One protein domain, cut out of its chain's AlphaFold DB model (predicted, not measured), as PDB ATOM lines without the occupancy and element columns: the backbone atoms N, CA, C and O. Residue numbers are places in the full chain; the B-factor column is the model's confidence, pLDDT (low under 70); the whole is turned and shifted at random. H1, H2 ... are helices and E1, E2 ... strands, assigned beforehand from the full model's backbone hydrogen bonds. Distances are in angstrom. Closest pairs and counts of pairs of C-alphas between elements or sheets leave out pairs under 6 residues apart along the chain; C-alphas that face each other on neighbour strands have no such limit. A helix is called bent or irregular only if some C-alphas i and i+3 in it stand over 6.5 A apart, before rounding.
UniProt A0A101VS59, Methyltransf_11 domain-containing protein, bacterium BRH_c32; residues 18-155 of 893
ATOM      1  N   ILE A  18       0.362  45.206 308.827       93.38
ATOM      2  CA  ILE A  18       0.540  43.936 308.134       93.38
ATOM      3  C   ILE A  18       0.351  44.201 306.648       93.38
ATOM      4  O   ILE A  18      -0.701  44.683 306.230       93.38
ATOM      5  N   LEU A  19       1.368  43.894 305.849       94.62
ATOM      6  CA  LEU A  19       1.273  43.983 304.395       94.62
ATOM      7  C   LEU A  19       0.860  42.623 303.844       94.62
ATOM      8  O   LEU A  19       1.513  41.625 304.127       94.62
ATOM      9  N   MET A  20      -0.190  42.572 303.039       96.00
ATOM     10  CA  MET A  20      -0.668  41.340 302.424       96.00
ATOM     11  C   MET A  20      -0.700  41.469 300.906       96.00
ATOM     12  O   MET A  20      -1.096  42.509 300.400       96.00
ATOM     13  N   THR A  21      -0.337  40.425 300.163       95.69
ATOM     14  CA  THR A  21      -0.666  40.345 298.729       95.69
ATOM     15  C   THR A  21      -1.953  39.557 298.508       95.69
ATOM     16  O   THR A  21      -2.255  38.636 299.260       95.69
ATOM     17  N   ASN A  22      -2.720  39.897 297.472       90.94
ATOM     18  CA  ASN A  22      -3.876  39.134 297.013       90.94
ATOM     19  C   ASN A  22      -3.877  39.022 295.484       90.94
ATOM     20  O   ASN A  22      -3.871  40.021 294.767       90.94
ATOM     21  N   PHE A  23      -3.960  37.788 294.992       89.06
ATOM     22  CA  PHE A  23      -4.019  37.482 293.557       89.06
ATOM     23  C   PHE A  23      -5.321  36.781 293.157       89.06
ATOM     24  O   PHE A  23      -5.480  36.335 292.020       89.06
ATOM     25  N   LEU A  24      -6.260  36.643 294.097       85.88
ATOM     26  CA  LEU A  24      -7.567  36.060 293.834       85.88
ATOM     27  C   LEU A  24      -8.493  37.066 293.154       85.88
ATOM     28  O   LEU A  24      -8.374  38.274 293.344       85.88
ATOM     29  N   ALA A  25      -9.475  36.556 292.416       86.12
ATOM     30  CA  ALA A  25     -10.604  37.361 291.971       86.12
ATOM     31  C   ALA A  25     -11.493  37.760 293.165       86.12
ATOM     32  O   ALA A  25     -11.784  36.926 294.029       86.12
ATOM     33  N   MET A  26     -11.969  39.011 293.177       85.75
ATOM     34  CA  MET A  26     -12.883  39.550 294.195       85.75
ATOM     35  C   MET A  26     -14.328  39.071 293.988       85.75
ATOM     36  O   MET A  26     -15.221  39.841 293.635       85.75
ATOM     37  N   ASN A  27     -14.566  37.776 294.193       84.56
ATOM     38  CA  ASN A  27     -15.917  37.255 294.394       84.56
ATOM     39  C   ASN A  27     -16.356  37.445 295.861       84.56
ATOM     40  O   ASN A  27     -15.575  37.904 296.696       84.56
ATOM     41  N   ILE A  28     -17.611  37.105 296.172       85.44
ATOM     42  CA  ILE A  28     -18.169  37.315 297.515       85.44
ATOM     43  C   ILE A  28     -17.386  36.562 298.600       85.44
ATOM     44  O   ILE A  28     -17.049  37.158 299.616       85.44
ATOM     45  N   ASP A  29     -16.987  35.314 298.338       84.31
ATOM     46  CA  ASP A  29     -16.234  34.497 299.293       84.31
ATOM     47  C   ASP A  29     -14.826  35.060 299.556       84.31
ATOM     48  O   ASP A  29     -14.376  35.098 300.701       84.31
ATOM     49  N   THR A  30     -14.127  35.532 298.515       88.19
ATOM     50  CA  THR A  30     -12.810  36.178 298.646       88.19
ATOM     51  C   THR A  30     -12.919  37.464 299.462       88.19
ATOM     52  O   THR A  30     -12.119  37.682 300.370       88.19
ATOM     53  N   VAL A  31     -13.908  38.312 299.160       90.38
ATOM     54  CA  VAL A  31     -14.131  39.577 299.876       90.38
ATOM     55  C   VAL A  31     -14.439  39.315 301.349       90.38
ATOM     56  O   VAL A  31     -13.840  39.946 302.220       90.38
ATOM     57  N   ASP A  32     -15.317  38.356 301.636       91.06
ATOM     58  CA  ASP A  32     -15.678  37.990 303.005       91.06
ATOM     59  C   ASP A  32     -14.471  37.434 303.772       91.06
ATOM     60  O   ASP A  32     -14.228  37.826 304.914       91.06
ATOM     61  N   MET A  33     -13.662  36.579 303.140       91.94
ATOM     62  CA  MET A  33     -12.426  36.055 303.724       91.94
ATOM     63  C   MET A  33     -11.429  37.175 304.063       91.94
ATOM     64  O   MET A  33     -10.929  37.225 305.187       91.94
ATOM     65  N   LEU A  34     -11.147  38.083 303.122       93.81
ATOM     66  CA  LEU A  34     -10.211  39.193 303.336       93.81
ATOM     67  C   LEU A  34     -10.709  40.150 304.428       93.81
ATOM     68  O   LEU A  34      -9.928  40.574 305.279       93.81
ATOM     69  N   ASN A  35     -12.015  40.425 304.465       95.31
ATOM     70  CA  ASN A  35     -12.626  41.227 305.523       95.31
ATOM     71  C   ASN A  35     -12.537  40.539 306.895       95.31
ATOM     72  O   ASN A  35     -12.249  41.212 307.884       95.31
ATOM     73  N   LYS A  36     -12.699  39.211 306.976       93.88
ATOM     74  CA  LYS A  36     -12.488  38.459 308.227       93.88
ATOM     75  C   LYS A  36     -11.036  38.523 308.710       93.88
ATOM     76  O   LYS A  36     -10.812  38.653 309.915       93.88
ATOM     77  N   ILE A  37     -10.057  38.453 307.802       95.00
ATOM     78  CA  ILE A  37      -8.632  38.629 308.142       95.00
ATOM     79  C   ILE A  37      -8.406  40.040 308.695       95.00
ATOM     80  O   ILE A  37      -7.864  40.183 309.789       95.00
ATOM     81  N   TYR A  38      -8.878  41.065 307.978       95.56
ATOM     82  CA  TYR A  38      -8.789  42.462 308.405       95.56
ATOM     83  C   TYR A  38      -9.384  42.680 309.798       95.56
ATOM     84  O   TYR A  38      -8.711  43.209 310.675       95.56
ATOM     85  N   GLU A  39     -10.616  42.230 310.034       95.94
ATOM     86  CA  GLU A  39     -11.291  42.397 311.324       95.94
ATOM     87  C   GLU A  39     -10.578  41.662 312.463       95.94
ATOM     88  O   GLU A  39     -10.540  42.159 313.588       95.94
ATOM     89  N   SER A  40     -10.015  40.484 312.183       95.44
ATOM     90  CA  SER A  40      -9.257  39.704 313.166       95.44
ATOM     91  C   SER A  40      -7.964  40.414 313.564       95.44
ATOM     92  O   SER A  40      -7.673  40.527 314.750       95.44
ATOM     93  N   LEU A  41      -7.224  40.945 312.586       94.31
ATOM     94  CA  LEU A  41      -6.006  41.726 312.819       94.31
ATOM     95  C   LEU A  41      -6.307  43.043 313.541       94.31
ATOM     96  O   LEU A  41      -5.650  43.370 314.530       94.31
ATOM     97  N   LEU A  42      -7.349  43.760 313.112       92.25
ATOM     98  CA  LEU A  42      -7.721  45.053 313.679       92.25
ATOM     99  C   LEU A  42      -8.090  44.949 315.165       92.25
ATOM    100  O   LEU A  42      -7.715  45.818 315.949       92.25
ATOM    101  N   LYS A  43      -8.774  43.870 315.573       93.50
ATOM    102  CA  LYS A  43      -9.087  43.593 316.991       93.50
ATOM    103  C   LYS A  43      -7.843  43.466 317.862       93.50
ATOM    104  O   LYS A  43      -7.875  43.842 319.029       93.50
ATOM    105  N   GLU A  44      -6.753  42.976 317.287       92.25
ATOM    106  CA  GLU A  44      -5.463  42.838 317.958       92.25
ATOM    107  C   GLU A  44      -4.587  44.092 317.851       92.25
ATOM    108  O   GLU A  44      -3.462  44.113 318.353       92.25
ATOM    109  N   GLY A  45      -5.122  45.160 317.253       85.94
ATOM    110  CA  GLY A  45      -4.425  46.418 317.041       85.94
ATOM    111  C   GLY A  45      -3.469  46.387 315.853       85.94
ATOM    112  O   GLY A  45      -2.591  47.240 315.809       85.94
ATOM    113  N   LEU A  46      -3.616  45.441 314.916       88.56
ATOM    114  CA  LEU A  46      -2.813  45.318 313.696       88.56
ATOM    115  C   LEU A  46      -3.587  45.853 312.478       88.56
ATOM    116  O   LEU A  46      -4.719  45.447 312.222       88.56
ATOM    117  N   GLN A  47      -2.980  46.754 311.706       88.62
ATOM    118  CA  GLN A  47      -3.598  47.377 310.531       88.62
ATOM    119  C   GLN A  47      -3.237  46.601 309.261       88.62
ATOM    120  O   GLN A  47      -2.064  46.460 308.947       88.62
ATOM    121  N   LEU A  48      -4.215  46.129 308.488       92.94
ATOM    122  CA  LEU A  48      -3.946  45.427 307.224       92.94
ATOM    123  C   LEU A  48      -3.897  46.398 306.035       92.94
ATOM    124  O   LEU A  48      -4.816  47.197 305.856       92.94
ATOM    125  N   VAL A  49      -2.871  46.258 305.193       90.50
ATOM    126  CA  VAL A  49      -2.778  46.858 303.853       90.50
ATOM    127  C   VAL A  49      -2.668  45.735 302.828       90.50
ATOM    128  O   VAL A  49      -1.816  44.858 302.964       90.50
ATOM    129  N   ILE A  50      -3.513  45.752 301.798       91.62
ATOM    130  CA  ILE A  50      -3.593  44.700 300.781       91.62
ATOM    131  C   ILE A  50      -3.080  45.226 299.437       91.62
ATOM    132  O   ILE A  50      -3.672  46.121 298.846       91.62
ATOM    133  N   LEU A  51      -2.024  44.616 298.906       91.62
ATOM    134  CA  LEU A  51      -1.606  44.760 297.514       91.62
ATOM    135  C   LEU A  51      -2.378  43.741 296.672       91.62
ATOM    136  O   LEU A  51      -2.130  42.539 296.774       91.62
ATOM    137  N   SER A  52      -3.328  44.194 295.863       86.88
ATOM    138  CA  SER A  52      -4.247  43.312 295.145       86.88
ATOM    139  C   SER A  52      -4.175  43.496 293.638       86.88
ATOM    140  O   SER A  52      -4.074  44.613 293.150       86.88
ATOM    141  N   THR A  53      -4.302  42.416 292.872       84.06
ATOM    142  CA  THR A  53      -4.443  42.508 291.403       84.06
ATOM    143  C   THR A  53      -5.872  42.718 290.938       84.06
ATOM    144  O   THR A  53      -6.139  42.819 289.744       84.06
ATOM    145  N   THR A  54      -6.812  42.692 291.874       80.12
ATOM    146  CA  THR A  54      -8.234  42.887 291.621       80.12
ATOM    147  C   THR A  54      -8.818  43.809 292.685       80.12
ATOM    148  O   THR A  54      -8.435  43.754 293.856       80.12
ATOM    149  N   TYR A  55      -9.748  44.665 292.275       82.50
ATOM    150  CA  TYR A  55     -10.347  45.680 293.135       82.50
ATOM    151  C   TYR A  55     -11.774  45.305 293.552       82.50
ATOM    152  O   TYR A  55     -12.517  44.673 292.797       82.50
ATOM    153  N   SER A  56     -12.170  45.709 294.759       81.56
ATOM    154  CA  SER A  56     -13.567  45.711 295.190       81.56
ATOM    155  C   SER A  56     -13.800  46.788 296.240       81.56
ATOM    156  O   SER A  56     -13.126  46.811 297.266       81.56
ATOM    157  N   GLU A  57     -14.832  47.605 296.034       81.56
ATOM    158  CA  GLU A  57     -15.269  48.642 296.984       81.56
ATOM    159  C   GLU A  57     -15.765  48.069 298.324       81.56
ATOM    160  O   GLU A  57     -15.940  48.799 299.294       81.56
ATOM    161  N   LYS A  58     -16.023  46.755 298.391       90.06
ATOM    162  CA  LYS A  58     -16.502  46.068 299.601       90.06
ATOM    163  C   LYS A  58     -15.379  45.656 300.558       90.06
ATOM    164  O   LYS A  58     -15.669  45.140 301.641       90.06
ATOM    165  N   ILE A  59     -14.118  45.814 300.157       90.69
ATOM    166  CA  ILE A  59     -12.971  45.542 301.024       90.69
ATOM    167  C   ILE A  59     -12.864  46.651 302.068       90.69
ATOM    168  O   ILE A  59     -12.906  47.833 301.745       90.69
ATOM    169  N   LYS A  60     -12.742  46.251 303.335       91.06
ATOM    170  CA  LYS A  60     -12.649  47.170 304.478       91.06
ATOM    171  C   LYS A  60     -11.219  47.632 304.767       91.06
ATOM    172  O   LYS A  60     -11.036  48.680 305.375       91.06
ATOM    173  N   ALA A  61     -10.225  46.832 304.383       89.00
ATOM    174  CA  ALA A  61      -8.813  47.168 304.529       89.00
ATOM    175  C   ALA A  61      -8.364  48.188 303.470       89.00
ATOM    176  O   ALA A  61      -8.976  48.300 302.410       89.00
ATOM    177  N   GLU A  62      -7.248  48.870 303.731       87.62
ATOM    178  CA  GLU A  62      -6.566  49.669 302.708       87.62
ATOM    179  C   GLU A  62      -6.151  48.738 301.559       87.62
ATOM    180  O   GLU A  62      -5.521  47.704 301.802       87.62
ATOM    181  N   LEU A  63      -6.500  49.080 300.318       85.88
ATOM    182  CA  LEU A  63      -6.207  48.257 299.147       85.88
ATOM    183  C   LEU A  63      -5.491  49.079 298.079       85.88
ATOM    184  O   LEU A  63      -5.952  50.146 297.684       85.88
ATOM    185  N   ILE A  64      -4.375  48.542 297.594       82.69
ATOM    186  CA  ILE A  64      -3.542  49.130 296.549       82.69
ATOM    187  C   ILE A  64      -3.527  48.172 295.363       82.69
ATOM    188  O   ILE A  64      -3.145  47.009 295.500       82.69
ATOM    189  N   GLU A  65      -3.938  48.659 294.196       83.19
ATOM    190  CA  GLU A  65      -3.909  47.860 292.975       83.19
ATOM    191  C   GLU A  65      -2.476  47.673 292.467       83.19
ATOM    192  O   GLU A  65      -1.699  48.625 292.367       83.19
ATOM    193  N   ILE A  66      -2.126  46.431 292.137       85.00
ATOM    194  CA  ILE A  66      -0.822  46.050 291.591       85.00
ATOM    195  C   ILE A  66      -0.980  45.170 290.341       85.00
ATOM    196  O   ILE A  66      -1.969  44.449 290.215       85.00
ATOM    197  N   PRO A  67      -0.012  45.173 289.407       86.88
ATOM    198  CA  PRO A  67      -0.055  44.284 288.248       86.88
ATOM    199  C   PRO A  67       0.066  42.796 288.607       86.88
ATOM    200  O   PRO A  67       0.785  42.410 289.533       86.88
ATOM    201  N   LEU A  68      -0.612  41.947 287.828       86.56
ATOM    202  CA  LEU A  68      -0.645  40.495 288.042       86.56
ATOM    203  C   LEU A  68       0.571  39.746 287.485       86.56
ATOM    204  O   LEU A  68       1.008  38.785 288.112       86.56
ATOM    205  N   SER A  69       1.110  40.170 286.341       91.31
ATOM    206  CA  SER A  69       2.306  39.584 285.722       91.31
ATOM    207  C   SER A  69       3.472  40.560 285.769       91.31
ATOM    208  O   SER A  69       3.255  41.775 285.751       91.31
ATOM    209  N   LEU A  70       4.712  40.064 285.760       90.19
ATOM    210  CA  LEU A  70       5.915  40.901 285.681       90.19
ATOM    211  C   LEU A  70       5.875  41.804 284.443       90.19
ATOM    212  O   LEU A  70       6.158  42.992 284.543       90.19
ATOM    213  N   LYS A  71       5.401  41.308 283.298       90.56
ATOM    214  CA  LYS A  71       5.156  42.153 282.117       90.56
ATOM    215  C   LYS A  71       4.196  43.316 282.394       90.56
ATOM    216  O   LYS A  71       4.421  44.418 281.903       90.56
ATOM    217  N   GLY A  72       3.167  43.111 283.216       85.50
ATOM    218  CA  GLY A  72       2.304  44.192 283.691       85.50
ATOM    219  C   GLY A  72       3.063  45.236 284.519       85.50
ATOM    220  O   GLY A  72       2.846  46.431 284.343       85.50
ATOM    221  N   TRP A  73       4.012  44.817 285.358       85.69
ATOM    222  CA  TRP A  73       4.865  45.735 286.123       85.69
ATOM    223  C   TRP A  73       5.747  46.613 285.236       85.69
ATOM    224  O   TRP A  73       5.913  47.793 285.536       85.69
ATOM    225  N   TYR A  74       6.249  46.088 284.116       81.88
ATOM    226  CA  TYR A  74       7.034  46.878 283.161       81.88
ATOM    227  C   TYR A  74       6.246  48.069 282.594       81.88
ATOM    228  O   TYR A  74       6.801  49.151 282.406       81.88
ATOM    229  N   SER A  75       4.933  47.901 282.392       75.50
ATOM    230  CA  SER A  75       4.059  48.941 281.830       75.50
ATOM    231  C   SER A  75       3.944  50.202 282.698       75.50
ATOM    232  O   SER A  75       3.562  51.256 282.193       75.50
ATOM    233  N   LEU A  76       4.343  50.128 283.974       70.06
ATOM    234  CA  LEU A  76       4.370  51.271 284.889       70.06
ATOM    235  C   LEU A  76       5.509  52.263 284.575       70.06
ATOM    236  O   LEU A  76       5.491  53.378 285.083       70.06
ATOM    237  N   ASN A  77       6.480  51.873 283.736       63.31
ATOM    238  CA  ASN A  77       7.555  52.718 283.195       63.31
ATOM    239  C   ASN A  77       8.341  53.534 284.244       63.31
ATOM    240  O   ASN A  77       8.733  54.678 284.017       63.31
ATOM    241  N   ILE A  78       8.571  52.938 285.413       56.91
ATOM    242  CA  ILE A  78       9.345  53.543 286.498       56.91
ATOM    243  C   ILE A  78      10.787  53.054 286.346       56.91
ATOM    244  O   ILE A  78      11.025  51.845 286.364       56.91
ATOM    245  N   GLY A  79      11.743  53.967 286.139       52.03
ATOM    246  CA  GLY A  79      13.154  53.621 285.929       52.03
ATOM    247  C   GLY A  79      13.686  52.737 287.061       52.03
ATOM    248  O   GLY A  79      13.758  53.178 288.207       52.03
ATOM    249  N   ALA A  80      14.017  51.484 286.749       53.84
ATOM    250  CA  ALA A  80      14.383  50.478 287.741       53.84
ATOM    251  C   ALA A  80      15.907  50.280 287.836       53.84
ATOM    252  O   ALA A  80      16.658  50.573 286.905       53.84
ATOM    253  N   ILE A  81      16.375  49.800 288.991       49.91
ATOM    254  CA  ILE A  81      17.805  49.595 289.271       49.91
ATOM    255  C   ILE A  81      18.229  48.221 288.731       49.91
ATOM    256  O   ILE A  81      17.915  47.195 289.329       49.91
ATOM    257  N   ASN A  82      19.002  48.201 287.642       53.19
ATOM    258  CA  ASN A  82      19.393  46.975 286.925       53.19
ATOM    259  C   ASN A  82      20.690  46.306 287.441       53.19
ATOM    260  O   ASN A  82      21.342  45.573 286.703       53.19
ATOM    261  N   ASN A  83      21.079  46.538 288.700       46.81
ATOM    262  CA  ASN A  83      22.392  46.125 289.233       46.81
ATOM    263  C   ASN A  83      22.348  44.882 290.144       46.81
ATOM    264  O   ASN A  83      23.303  44.628 290.877       46.81
ATOM    265  N   ILE A  84      21.242  44.134 290.149       49.59
ATOM    266  CA  ILE A  84      21.048  42.961 291.017       49.59
ATOM    267  C   ILE A  84      21.040  41.704 290.149       49.59
ATOM    268  O   ILE A  84      20.385  41.677 289.108       49.59
ATOM    269  N   GLU A  85      21.764  40.670 290.582       48.78
ATOM    270  CA  GLU A  85      21.742  39.348 289.952       48.78
ATOM    271  C   GLU A  85      20.311  38.790 289.952       48.78
ATOM    272  O   GLU A  85      19.606  38.829 290.963       48.78
ATOM    273  N   ILE A  86      19.852  38.320 288.790       62.28
ATOM    274  CA  ILE A  86      18.469  37.887 288.588       62.28
ATOM    275  C   ILE A  86      18.423  36.366 288.587       62.28
ATOM    276  O   ILE A  86      19.165  35.721 287.851       62.28
ATOM    277  N   ASN A  87      17.479  35.796 289.333       65.12
ATOM    278  CA  ASN A  87      17.064  34.422 289.095       65.12
ATOM    279  C   ASN A  87      16.124  34.390 287.879       65.12
ATOM    280  O   ASN A  87      14.923  34.638 288.007       65.12
ATOM    281  N   GLU A  88      16.674  34.115 286.693       78.06
ATOM    282  CA  GLU A  88      15.911  34.098 285.438       78.06
ATOM    283  C   GLU A  88      14.778  33.056 285.440       78.06
ATOM    284  O   GLU A  88      13.777  33.251 284.752       78.06
ATOM    285  N   GLU A  89      14.848  32.010 286.276       77.62
ATOM    286  CA  GLU A  89      13.757  31.037 286.419       77.62
ATOM    287  C   GLU A  89      12.445  31.695 286.862       77.62
ATOM    288  O   GLU A  89      11.371  31.279 286.430       77.62
ATOM    289  N   ILE A  90      12.511  32.739 287.695       80.31
ATOM    290  CA  ILE A  90      11.329  33.493 288.143       80.31
ATOM    291  C   ILE A  90      10.641  34.155 286.943       80.31
ATOM    292  O   ILE A  90       9.416  34.173 286.854       80.31
ATOM    293  N   ILE A  91      11.420  34.669 285.994       87.06
ATOM    294  CA  ILE A  91      10.893  35.315 284.791       87.06
ATOM    295  C   ILE A  91      10.261  34.274 283.868       87.06
ATOM    296  O   ILE A  91       9.126  34.447 283.429       87.06
ATOM    297  N   PHE A  92      10.961  33.170 283.614       84.88
ATOM    298  CA  PHE A  92      10.446  32.115 282.748       84.88
ATOM    299  C   PHE A  92       9.179  31.452 283.293       84.88
ATOM    300  O   PHE A  92       8.255  31.185 282.525       84.88
ATOM    301  N   ASN A  93       9.110  31.227 284.608       83.31
ATOM    302  CA  ASN A  93       7.903  30.703 285.241       83.31
ATOM    303  C   ASN A  93       6.720  31.655 285.054       83.31
ATOM    304  O   ASN A  93       5.620  31.179 284.808       83.31
ATOM    305  N   ASP A  94       6.937  32.973 285.123       90.00
ATOM    306  CA  ASP A  94       5.871  33.960 284.922       90.00
ATOM    307  C   ASP A  94       5.368  33.956 283.468       90.00
ATOM    308  O   ASP A  94       4.164  33.898 283.227       90.00
ATOM    309  N   ILE A  95       6.283  33.912 282.491       90.00
ATOM    310  CA  ILE A  95       5.943  33.783 281.062       90.00
ATOM    311  C   ILE A  95       5.088  32.533 280.826       90.00
ATOM    312  O   ILE A  95       4.046  32.602 280.173       90.00
ATOM    313  N   GLU A  96       5.499  31.391 281.382       88.56
ATOM    314  CA  GLU A  96       4.744  30.143 281.262       88.56
ATOM    315  C   GLU A  96       3.395  30.206 281.987       88.56
ATOM    316  O   GLU A  96       2.393  29.727 281.453       88.56
ATOM    317  N   PHE A  97       3.346  30.828 283.168       88.19
ATOM    318  CA  PHE A  97       2.127  30.986 283.960       88.19
ATOM    319  C   PHE A  97       1.038  31.724 283.180       88.19
ATOM    320  O   PHE A  97      -0.120  31.309 283.195       88.19
ATOM    321  N   PHE A  98       1.409  32.766 282.435       88.62
ATOM    322  CA  PHE A  98       0.483  33.524 281.588       88.62
ATOM    323  C   PHE A  98       0.362  32.986 280.156       88.62
ATOM    324  O   PHE A  98      -0.344  33.586 279.345       88.62
ATOM    325  N   ASN A  99       0.999  31.848 279.849       87.38
ATOM    326  CA  ASN A  99       1.063  31.263 278.507       87.38
ATOM    327  C   ASN A  99       1.494  32.294 277.441       87.38
ATOM    328  O   ASN A  99       0.961  32.321 276.330       87.38
ATOM    329  N   ASP A 100       2.430  33.170 277.812       88.25
ATOM    330  CA  ASP A 100       2.996  34.192 276.934       88.25
ATOM    331  C   ASP A 100       4.204  33.624 276.173       88.25
ATOM    332  O   ASP A 100       4.675  32.508 276.427       88.25
ATOM    333  N   LYS A 101       4.696  34.375 275.191       86.31
ATOM    334  CA  LYS A 101       5.799  33.919 274.351       86.31
ATOM    335  C   LYS A 101       7.152  34.242 274.980       86.31
ATOM    336  O   LYS A 101       7.318  35.272 275.630       86.31
ATOM    337  N   ILE A 102       8.142  33.383 274.750       80.62
ATOM    338  CA  ILE A 102       9.507  33.576 275.265       80.62
ATOM    339  C   ILE A 102      10.146  34.858 274.718       80.62
ATOM    340  O   ILE A 102      11.008  35.453 275.361       80.62
ATOM    341  N   GLU A 103       9.667  35.330 273.563       85.38
ATOM    342  CA  GLU A 103      10.077  36.584 272.947       85.38
ATOM    343  C   GLU A 103       9.773  37.812 273.836       85.38
ATOM    344  O   GLU A 103      10.368  38.881 273.715       85.38
ATOM    345  N   GLU A 104       8.896  37.662 274.821       82.56
ATOM    346  CA  GLU A 104       8.568  38.722 275.769       82.56
ATOM    347  C   GLU A 104       9.535  38.778 276.961       82.56
ATOM    348  O   GLU A 104       9.380  39.640 277.825       82.56
ATOM    349  N   PHE A 105      10.552  37.908 277.023       84.94
ATOM    350  CA  PHE A 105      11.455  37.782 278.173       84.94
ATOM    351  C   PHE A 105      12.006  39.118 278.679       84.94
ATOM    352  O   PHE A 105      11.983  39.375 279.880       84.94
ATOM    353  N   ASN A 106      12.431  40.009 277.782       84.69
ATOM    354  CA  ASN A 106      12.957  41.320 278.170       84.69
ATOM    355  C   ASN A 106      11.898  42.216 278.835       84.69
ATOM    356  O   ASN A 106      12.216  42.933 279.783       84.69
ATOM    357  N   ASN A 107      10.636  42.135 278.406       86.00
ATOM    358  CA  ASN A 107       9.532  42.863 279.038       86.00
ATOM    359  C   ASN A 107       9.267  42.325 280.448       86.00
ATOM    360  O   ASN A 107       9.145  43.105 281.390       86.00
ATOM    361  N   TYR A 108       9.264  41.003 280.630       88.12
ATOM    362  CA  TYR A 108       9.139  40.401 281.963       88.12
ATOM    363  C   TYR A 108      10.365  40.680 282.848       88.12
ATOM    364  O   TYR A 108      10.207  40.916 284.041       88.12
ATOM    365  N   LYS A 109      11.579  40.725 282.286       85.00
ATOM    366  CA  LYS A 109      12.821  41.067 283.001       85.00
ATOM    367  C   LYS A 109      12.826  42.511 283.495       85.00
ATOM    368  O   LYS A 109      13.142  42.762 284.654       85.00
ATOM    369  N   ASN A 110      12.441  43.464 282.654       82.81
ATOM    370  CA  ASN A 110      12.274  44.849 283.095       82.81
ATOM    371  C   ASN A 110      11.161  44.947 284.144       82.81
ATOM    372  O   ASN A 110      11.313  45.609 285.168       82.81
ATOM    373  N   GLY A 111      10.088  44.188 283.934       84.69
ATOM    374  CA  GLY A 111       9.005  44.002 284.881       84.69
ATOM    375  C   GLY A 111       9.436  43.486 286.248       84.69
ATOM    376  O   GLY A 111       8.972  43.997 287.263       84.69
ATOM    377  N   TYR A 112      10.362  42.527 286.293       85.38
ATOM    378  CA  TYR A 112      10.976  42.022 287.521       85.38
ATOM    379  C   TYR A 112      11.633  43.152 288.315       85.38
ATOM    380  O   TYR A 112      11.370  43.298 289.510       85.38
ATOM    381  N   PHE A 113      12.445  43.979 287.654       78.62
ATOM    382  CA  PHE A 113      13.106  45.098 288.315       78.62
ATOM    383  C   PHE A 113      12.098  46.141 288.800       78.62
ATOM    384  O   PHE A 113      12.171  46.546 289.958       78.62
ATOM    385  N   THR A 114      11.117  46.517 287.975       80.56
ATOM    386  CA  THR A 114      10.063  47.459 288.376       80.56
ATOM    387  C   THR A 114       9.246  46.923 289.555       80.56
ATOM    388  O   THR A 114       9.055  47.636 290.540       80.56
ATOM    389  N   CYS A 115       8.835  45.651 289.510       85.19
ATOM    390  CA  CYS A 115       8.130  44.970 290.594       85.19
ATOM    391  C   CYS A 115       8.940  45.009 291.890       85.19
ATOM    392  O   CYS A 115       8.463  45.497 292.913       85.19
ATOM    393  N   ARG A 116      10.201  44.567 291.840       82.44
ATOM    394  CA  ARG A 116      11.092  44.554 293.001       82.44
ATOM    395  C   ARG A 116      11.312  45.954 293.570       82.44
ATOM    396  O   ARG A 116      11.243  46.120 294.783       82.44
ATOM    397  N   THR A 117      11.553  46.953 292.722       74.38
ATOM    398  CA  THR A 117      11.742  48.345 293.150       74.38
ATOM    399  C   THR A 117      10.496  48.889 293.847       74.38
ATOM    400  O   THR A 117      10.616  49.458 294.930       74.38
ATOM    401  N   ILE A 118       9.301  48.677 293.292       75.50
ATOM    402  CA  ILE A 118       8.055  49.177 293.890       75.50
ATOM    403  C   ILE A 118       7.726  48.442 295.195       75.50
ATOM    404  O   ILE A 118       7.415  49.086 296.195       75.50
ATOM    405  N   LEU A 119       7.842  47.111 295.228       82.75
ATOM    406  CA  LEU A 119       7.629  46.331 296.453       82.75
ATOM    407  C   LEU A 119       8.614  46.732 297.558       82.75
ATOM    408  O   LEU A 119       8.230  46.854 298.721       82.75
ATOM    409  N   GLN A 120       9.870  47.003 297.197       75.69
ATOM    410  CA  GLN A 120      10.859  47.532 298.129       75.69
ATOM    411  C   GLN A 120      10.446  48.908 298.672       75.69
ATOM    412  O   GLN A 120      10.637  49.174 299.860       75.69
ATOM    413  N   SER A 121       9.879  49.778 297.834       66.69
ATOM    414  CA  SER A 121       9.338  51.066 298.277       66.69
ATOM    415  C   SER A 121       8.165  50.881 299.239       66.69
ATOM    416  O   SER A 121       8.180  51.490 300.302       66.69
ATOM    417  N   PHE A 122       7.216  49.979 298.959       76.44
ATOM    418  CA  PHE A 122       6.139  49.673 299.910       76.44
ATOM    419  C   PHE A 122       6.678  49.226 301.268       76.44
ATOM    420  O   PHE A 122       6.220  49.715 302.293       76.44
ATOM    421  N   ILE A 123       7.695  48.362 301.294       72.06
ATOM    422  CA  ILE A 123       8.334  47.944 302.548       72.06
ATOM    423  C   ILE A 123       8.970  49.134 303.281       72.06
ATOM    424  O   ILE A 123       8.809  49.268 304.494       72.06
ATOM    425  N   LYS A 124       9.682  50.013 302.566       61.56
ATOM    426  CA  LYS A 124      10.363  51.177 303.160       61.56
ATOM    427  C   LYS A 124       9.391  52.219 303.720       61.56
ATOM    428  O   LYS A 124       9.679  52.780 304.783       61.56
ATOM    429  N   GLU A 125       8.283  52.455 303.021       62.84
ATOM    430  CA  GLU A 125       7.279  53.466 303.371       62.84
ATOM    431  C   GLU A 125       6.284  52.952 304.417       62.84
ATOM    432  O   GLU A 125       6.088  53.591 305.449       62.84
ATOM    433  N   LEU A 126       5.698  51.769 304.199       67.06
ATOM    434  CA  LEU A 126       4.693  51.193 305.102       67.06
ATOM    435  C   LEU A 126       5.313  50.595 306.367       67.06
ATOM    436  O   LEU A 126       4.627  50.488 307.382       67.06
ATOM    437  N   ARG A 127       6.588  50.183 306.297       66.00
ATOM    438  CA  ARG A 127       7.331  49.520 307.383       66.00
ATOM    439  C   ARG A 127       6.491  48.434 308.056       66.00
ATOM    440  O   ARG A 127       6.152  48.573 309.236       66.00
ATOM    441  N   PRO A 128       6.079  47.401 307.307       79.38
ATOM    442  CA  PRO A 128       5.189  46.397 307.856       79.38
ATOM    443  C   PRO A 128       5.889  45.627 308.980       79.38
ATOM    444  O   PRO A 128       7.050  45.245 308.849       79.38
ATOM    445  N   ALA A 129       5.164  45.393 310.072       76.25
ATOM    446  CA  ALA A 129       5.597  44.528 311.162       76.25
ATOM    447  C   ALA A 129       5.678  43.066 310.700       76.25
ATOM    448  O   ALA A 129       6.567  42.337 311.129       76.25
ATOM    449  N   GLY A 130       4.781  42.656 309.798       88.38
ATOM    450  CA  GLY A 130       4.773  41.334 309.177       88.38
ATOM    451  C   GLY A 130       4.166  41.353 307.775       88.38
ATOM    452  O   GLY A 130       3.431  42.279 307.418       88.38
ATOM    453  N   ILE A 131       4.479  40.334 306.972       94.12
ATOM    454  CA  ILE A 131       4.020  40.213 305.582       94.12
ATOM    455  C   ILE A 131       3.269  38.893 305.362       94.12
ATOM    456  O   ILE A 131       3.773  37.809 305.642       94.12
ATOM    457  N   LEU A 132       2.068  38.973 304.797       96.25
ATOM    458  CA  LEU A 132       1.245  37.833 304.401       96.25
ATOM    459  C   LEU A 132       1.257  37.688 302.870       96.25
ATOM    460  O   LEU A 132       0.690  38.497 302.142       96.25
ATOM    461  N   ILE A 133       1.927  36.666 302.356       95.00
ATOM    462  CA  ILE A 133       2.196  36.512 300.925       95.00
ATOM    463  C   ILE A 133       1.219  35.507 300.326       95.00
ATOM    464  O   ILE A 133       1.317  34.311 300.589       95.00
ATOM    465  N   TRP A 134       0.296  35.956 299.480       93.19
ATOM    466  CA  TRP A 134      -0.586  35.031 298.776       93.19
ATOM    467  C   TRP A 134       0.161  34.255 297.692       93.19
ATOM    468  O   TRP A 134       0.795  34.854 296.822       93.19
ATOM    469  N   SER A 135       0.007  32.931 297.701       87.06
ATOM    470  CA  SER A 135       0.656  31.967 296.813       87.06
ATOM    471  C   SER A 135       2.189  31.949 296.896       87.06
ATOM    472  O   SER A 135       2.865  32.968 296.987       87.06
ATOM    473  N   CYS A 136       2.770  30.754 296.795       79.81
ATOM    474  CA  CYS A 136       4.211  30.570 296.618       79.81
ATOM    475  C   CYS A 136       4.599  30.261 295.160       79.81
ATOM    476  O   CYS A 136       5.750  29.928 294.888       79.81
ATOM    477  N   THR A 137       3.650  30.266 294.224       79.81
ATOM    478  CA  THR A 137       3.892  29.874 292.824       79.81
ATOM    479  C   THR A 137       3.979  31.063 291.880       79.81
ATOM    480  O   THR A 137       4.577  30.936 290.818       79.81
ATOM    481  N   LEU A 138       3.467  32.224 292.290       85.94
ATOM    482  CA  LEU A 138       3.593  33.470 291.540       85.94
ATOM    483  C   LEU A 138       4.968  34.115 291.732       85.94
ATOM    484  O   LEU A 138       5.528  34.145 292.834       85.94
ATOM    485  N   SER A 139       5.490  34.688 290.653       88.06
ATOM    486  CA  SER A 139       6.829  35.267 290.617       88.06
ATOM    487  C   SER A 139       6.969  36.496 291.513       88.06
ATOM    488  O   SER A 139       7.924  36.591 292.285       88.06
ATOM    489  N   GLN A 140       5.981  37.390 291.524       89.50
ATOM    490  CA  GLN A 140       5.939  38.547 292.423       89.50
ATOM    491  C   GLN A 140       5.869  38.157 293.906       89.50
ATOM    492  O   GLN A 140       6.452  38.843 294.745       89.50
ATOM    493  N   SER A 141       5.233  37.030 294.244       89.81
ATOM    494  CA  SER A 141       5.211  36.515 295.616       89.81
ATOM    495  C   SER A 141       6.600  36.081 296.069       89.81
ATOM    496  O   SER A 141       6.997  36.349 297.200       89.81
ATOM    497  N   ARG A 142       7.378  35.456 295.173       83.56
ATOM    498  CA  ARG A 142       8.777  35.101 295.441       83.56
ATOM    499  C   ARG A 142       9.658  36.339 295.582       83.56
ATOM    500  O   ARG A 142      10.470  36.379 296.497       83.56
ATOM    501  N   ILE A 143       9.455  37.362 294.749       85.75
ATOM    502  CA  ILE A 143      10.158  38.650 294.880       85.75
ATOM    503  C   ILE A 143       9.864  39.286 296.244       85.75
ATOM    504  O   ILE A 143      10.798  39.700 296.930       85.75
ATOM    505  N   LEU A 144       8.592  39.334 296.655       88.44
ATOM    506  CA  LEU A 144       8.198  39.882 297.952       88.44
ATOM    507  C   LEU A 144       8.767  39.069 299.117       88.44
ATOM    508  O   LEU A 144       9.223  39.661 300.085       88.44
ATOM    509  N   TYR A 145       8.788  37.739 299.020       81.88
ATOM    510  CA  TYR A 145       9.390  36.876 300.038       81.88
ATOM    511  C   TYR A 145      10.896  37.125 300.178       81.88
ATOM    512  O   TYR A 145      11.397  37.286 301.288       81.88
ATOM    513  N   THR A 146      11.614  37.247 299.057       73.25
ATOM    514  CA  THR A 146      13.037  37.611 299.061       73.25
ATOM    515  C   THR A 146      13.253  38.993 299.679       73.25
ATOM    516  O   THR A 146      14.167  39.168 300.476       73.25
ATOM    517  N   LEU A 147      12.400  39.974 299.370       73.06
ATOM    518  CA  LEU A 147      12.462  41.294 300.002       73.06
ATOM    519  C   LEU A 147      12.139  41.232 301.502       73.06
ATOM    520  O   LEU A 147      12.833  41.857 302.292       73.06
ATOM    521  N   ALA A 148      11.132  40.467 301.920       72.69
ATOM    522  CA  ALA A 148      10.818  40.273 303.333       72.69
ATOM    523  C   ALA A 148      12.035  39.717 304.087       72.69
ATOM    524  O   ALA A 148      12.389  40.234 305.141       72.69
ATOM    525  N   TYR A 149      12.729  38.743 303.496       60.91
ATOM    526  CA  TYR A 149      13.976  38.198 304.025       60.91
ATOM    527  C   TYR A 149      15.106  39.243 304.078       60.91
ATOM    528  O   TYR A 149      15.728  39.423 305.120       60.91
ATOM    529  N   GLU A 150      15.338  39.988 302.992       61.41
ATOM    530  CA  GLU A 150      16.357  41.051 302.930       61.41
ATOM    531  C   GLU A 150      16.133  42.172 303.957       61.41
ATOM    532  O   GLU A 150      17.097  42.760 304.444       61.41
ATOM    533  N   PHE A 151      14.872  42.477 304.274       56.66
ATOM    534  CA  PHE A 151      14.483  43.494 305.254       56.66
ATOM    535  C   PHE A 151      14.220  42.920 306.656       56.66
ATOM    536  O   PHE A 151      13.865  43.681 307.556       56.66
ATOM    537  N   ASN A 152      14.414  41.612 306.847       54.59
ATOM    538  CA  ASN A 152      14.165  40.881 308.090       54.59
ATOM    539  C   ASN A 152      12.743  41.084 308.655       54.59
ATOM    540  O   ASN A 152      12.549  41.362 309.837       54.59
ATOM    541  N   ILE A 153      11.742  40.979 307.784       71.19
ATOM    542  CA  ILE A 153      10.331  41.111 308.138       71.19
ATOM    543  C   ILE A 153       9.720  39.709 308.206       71.19
ATOM    544  O   ILE A 153       9.752  38.988 307.200       71.19
ATOM    545  N   PRO A 154       9.143  39.304 309.356       76.25
ATOM    546  CA  PRO A 154       8.424  38.043 309.473       76.25
ATOM    547  C   PRO A 154       7.387  37.901 308.360       76.25
ATOM    548  O   PRO A 154       6.576  38.805 308.139       76.25
ATOM    549  N   SER A 155       7.422  36.780 307.640       86.62
ATOM    550  CA  SER A 155       6.505  36.544 306.530       86.62
ATOM    551  C   SER A 155       5.963  35.122 306.492       86.62
ATOM    552  O   SER A 155       6.619  34.178 306.934       86.62
TER     553      SER A 155
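What this domain is: This is residues 18 to 155 of the 893 residues of the protein "Methyltransf_11 domain-containing protein" of bacterium BRH_c32 (UniProt A0A101VS59). A small, twisted sheet of four parallel strands lies between helices, with H1 covering one face and H5, together with the far part of H4, residues 119 to 126, on the other. Beyond the ends of the strands, H2 and H3 pack on the earlier part of H4, the long helix that joins this cluster to the sheet. The printed part has 138 residues, with five named helices and four named strands in the order E1 H1 E2 E3 H2 H3 H4 E4 H5; the class is mixed, helices and strands. The sheet's order is E3 E2 E1 E4, and the whole is compact, with a radius of gyration of the C-alphas of 15.1 A and spans of 47 by 32 by 24 A.

How they stand to each other: Begin with the inner strands E1, residues 18 to 22, and E2, residues 47 to 52, where N 20 and O 49 are 2.8 A apart. At one edge, E3, residues 62 to 65, is parallel to E2, with N 52 and O 64 at 2.8 A. At the other edge, E4, residues 130 to 134, is parallel to E1, with N 21 and O 132 at 2.9 A. H1, residues 28 to 43, joins E1 and E2 in a strand-helix-strand unit, two parallel neighbour strands with a helix between, whose crossover is right-handed. H1 is on the sheet at a height of 10.2 A; its closest C-alphas to E2 are Tyr 38 and Leu 48, 5.8 A. On the opposite face H5, residues 139 to 150, lies over E4 at a height of 9.3 A, closest at the C-alphas of Ile 133 and Ser 141, 6.1 A. There are three layers, helices on both faces of the sheet: H5 and H4, residues 102 to 126, on one face and H1 on the other. H4 is the hub: its residues 112 to 120 touch H5 at a steep tilt of 41 degrees, closest at the C-alphas of Arg 116 and Ile 143, 6.3 A. It touches H2, residues 70 to 74, with residues 104 to 115, closest at the C-alphas of Tyr 74 and Gly 111, 3.9 A. With residues 102 to 112 it touches H3, residues 88 to 97, about perpendicular at 74 degrees, closest at the C-alphas of Ile 91 and Tyr 108, 6.1 A. Every O i to N i+4 pair is within hydrogen-bond range in H1, H2, H3 and H5, and 19 of 21 are in H4.

Where its parts are: Find C-alpha 18 at (0.540, 43.936, 308.134); E1 runs 12.9 A from there. E2 is 15.9 A long and H1 22.4 A. H4 runs 35.0 A from C-alpha 102 at (9.507, 33.576, 275.265); it is irregular, with C-alphas 103 and 106 at 7.6 A, and has a kink of 29 degrees near residue 109. H5, 16.6 A long, ends at C-alpha 150, (16.357, 41.051, 302.930).

The domain as a whole: The two C-alphas farthest apart, those of Lys 43 and Glu 103, are 48.5 A apart. The printed part has no cut. Look for the long link at residues 75 to 87, between H2 and H3. The mean pLDDT of the printed part is 82.0, and it is under 70 at residues 77 to 87, 121, 124 to 127 and 149 to 152.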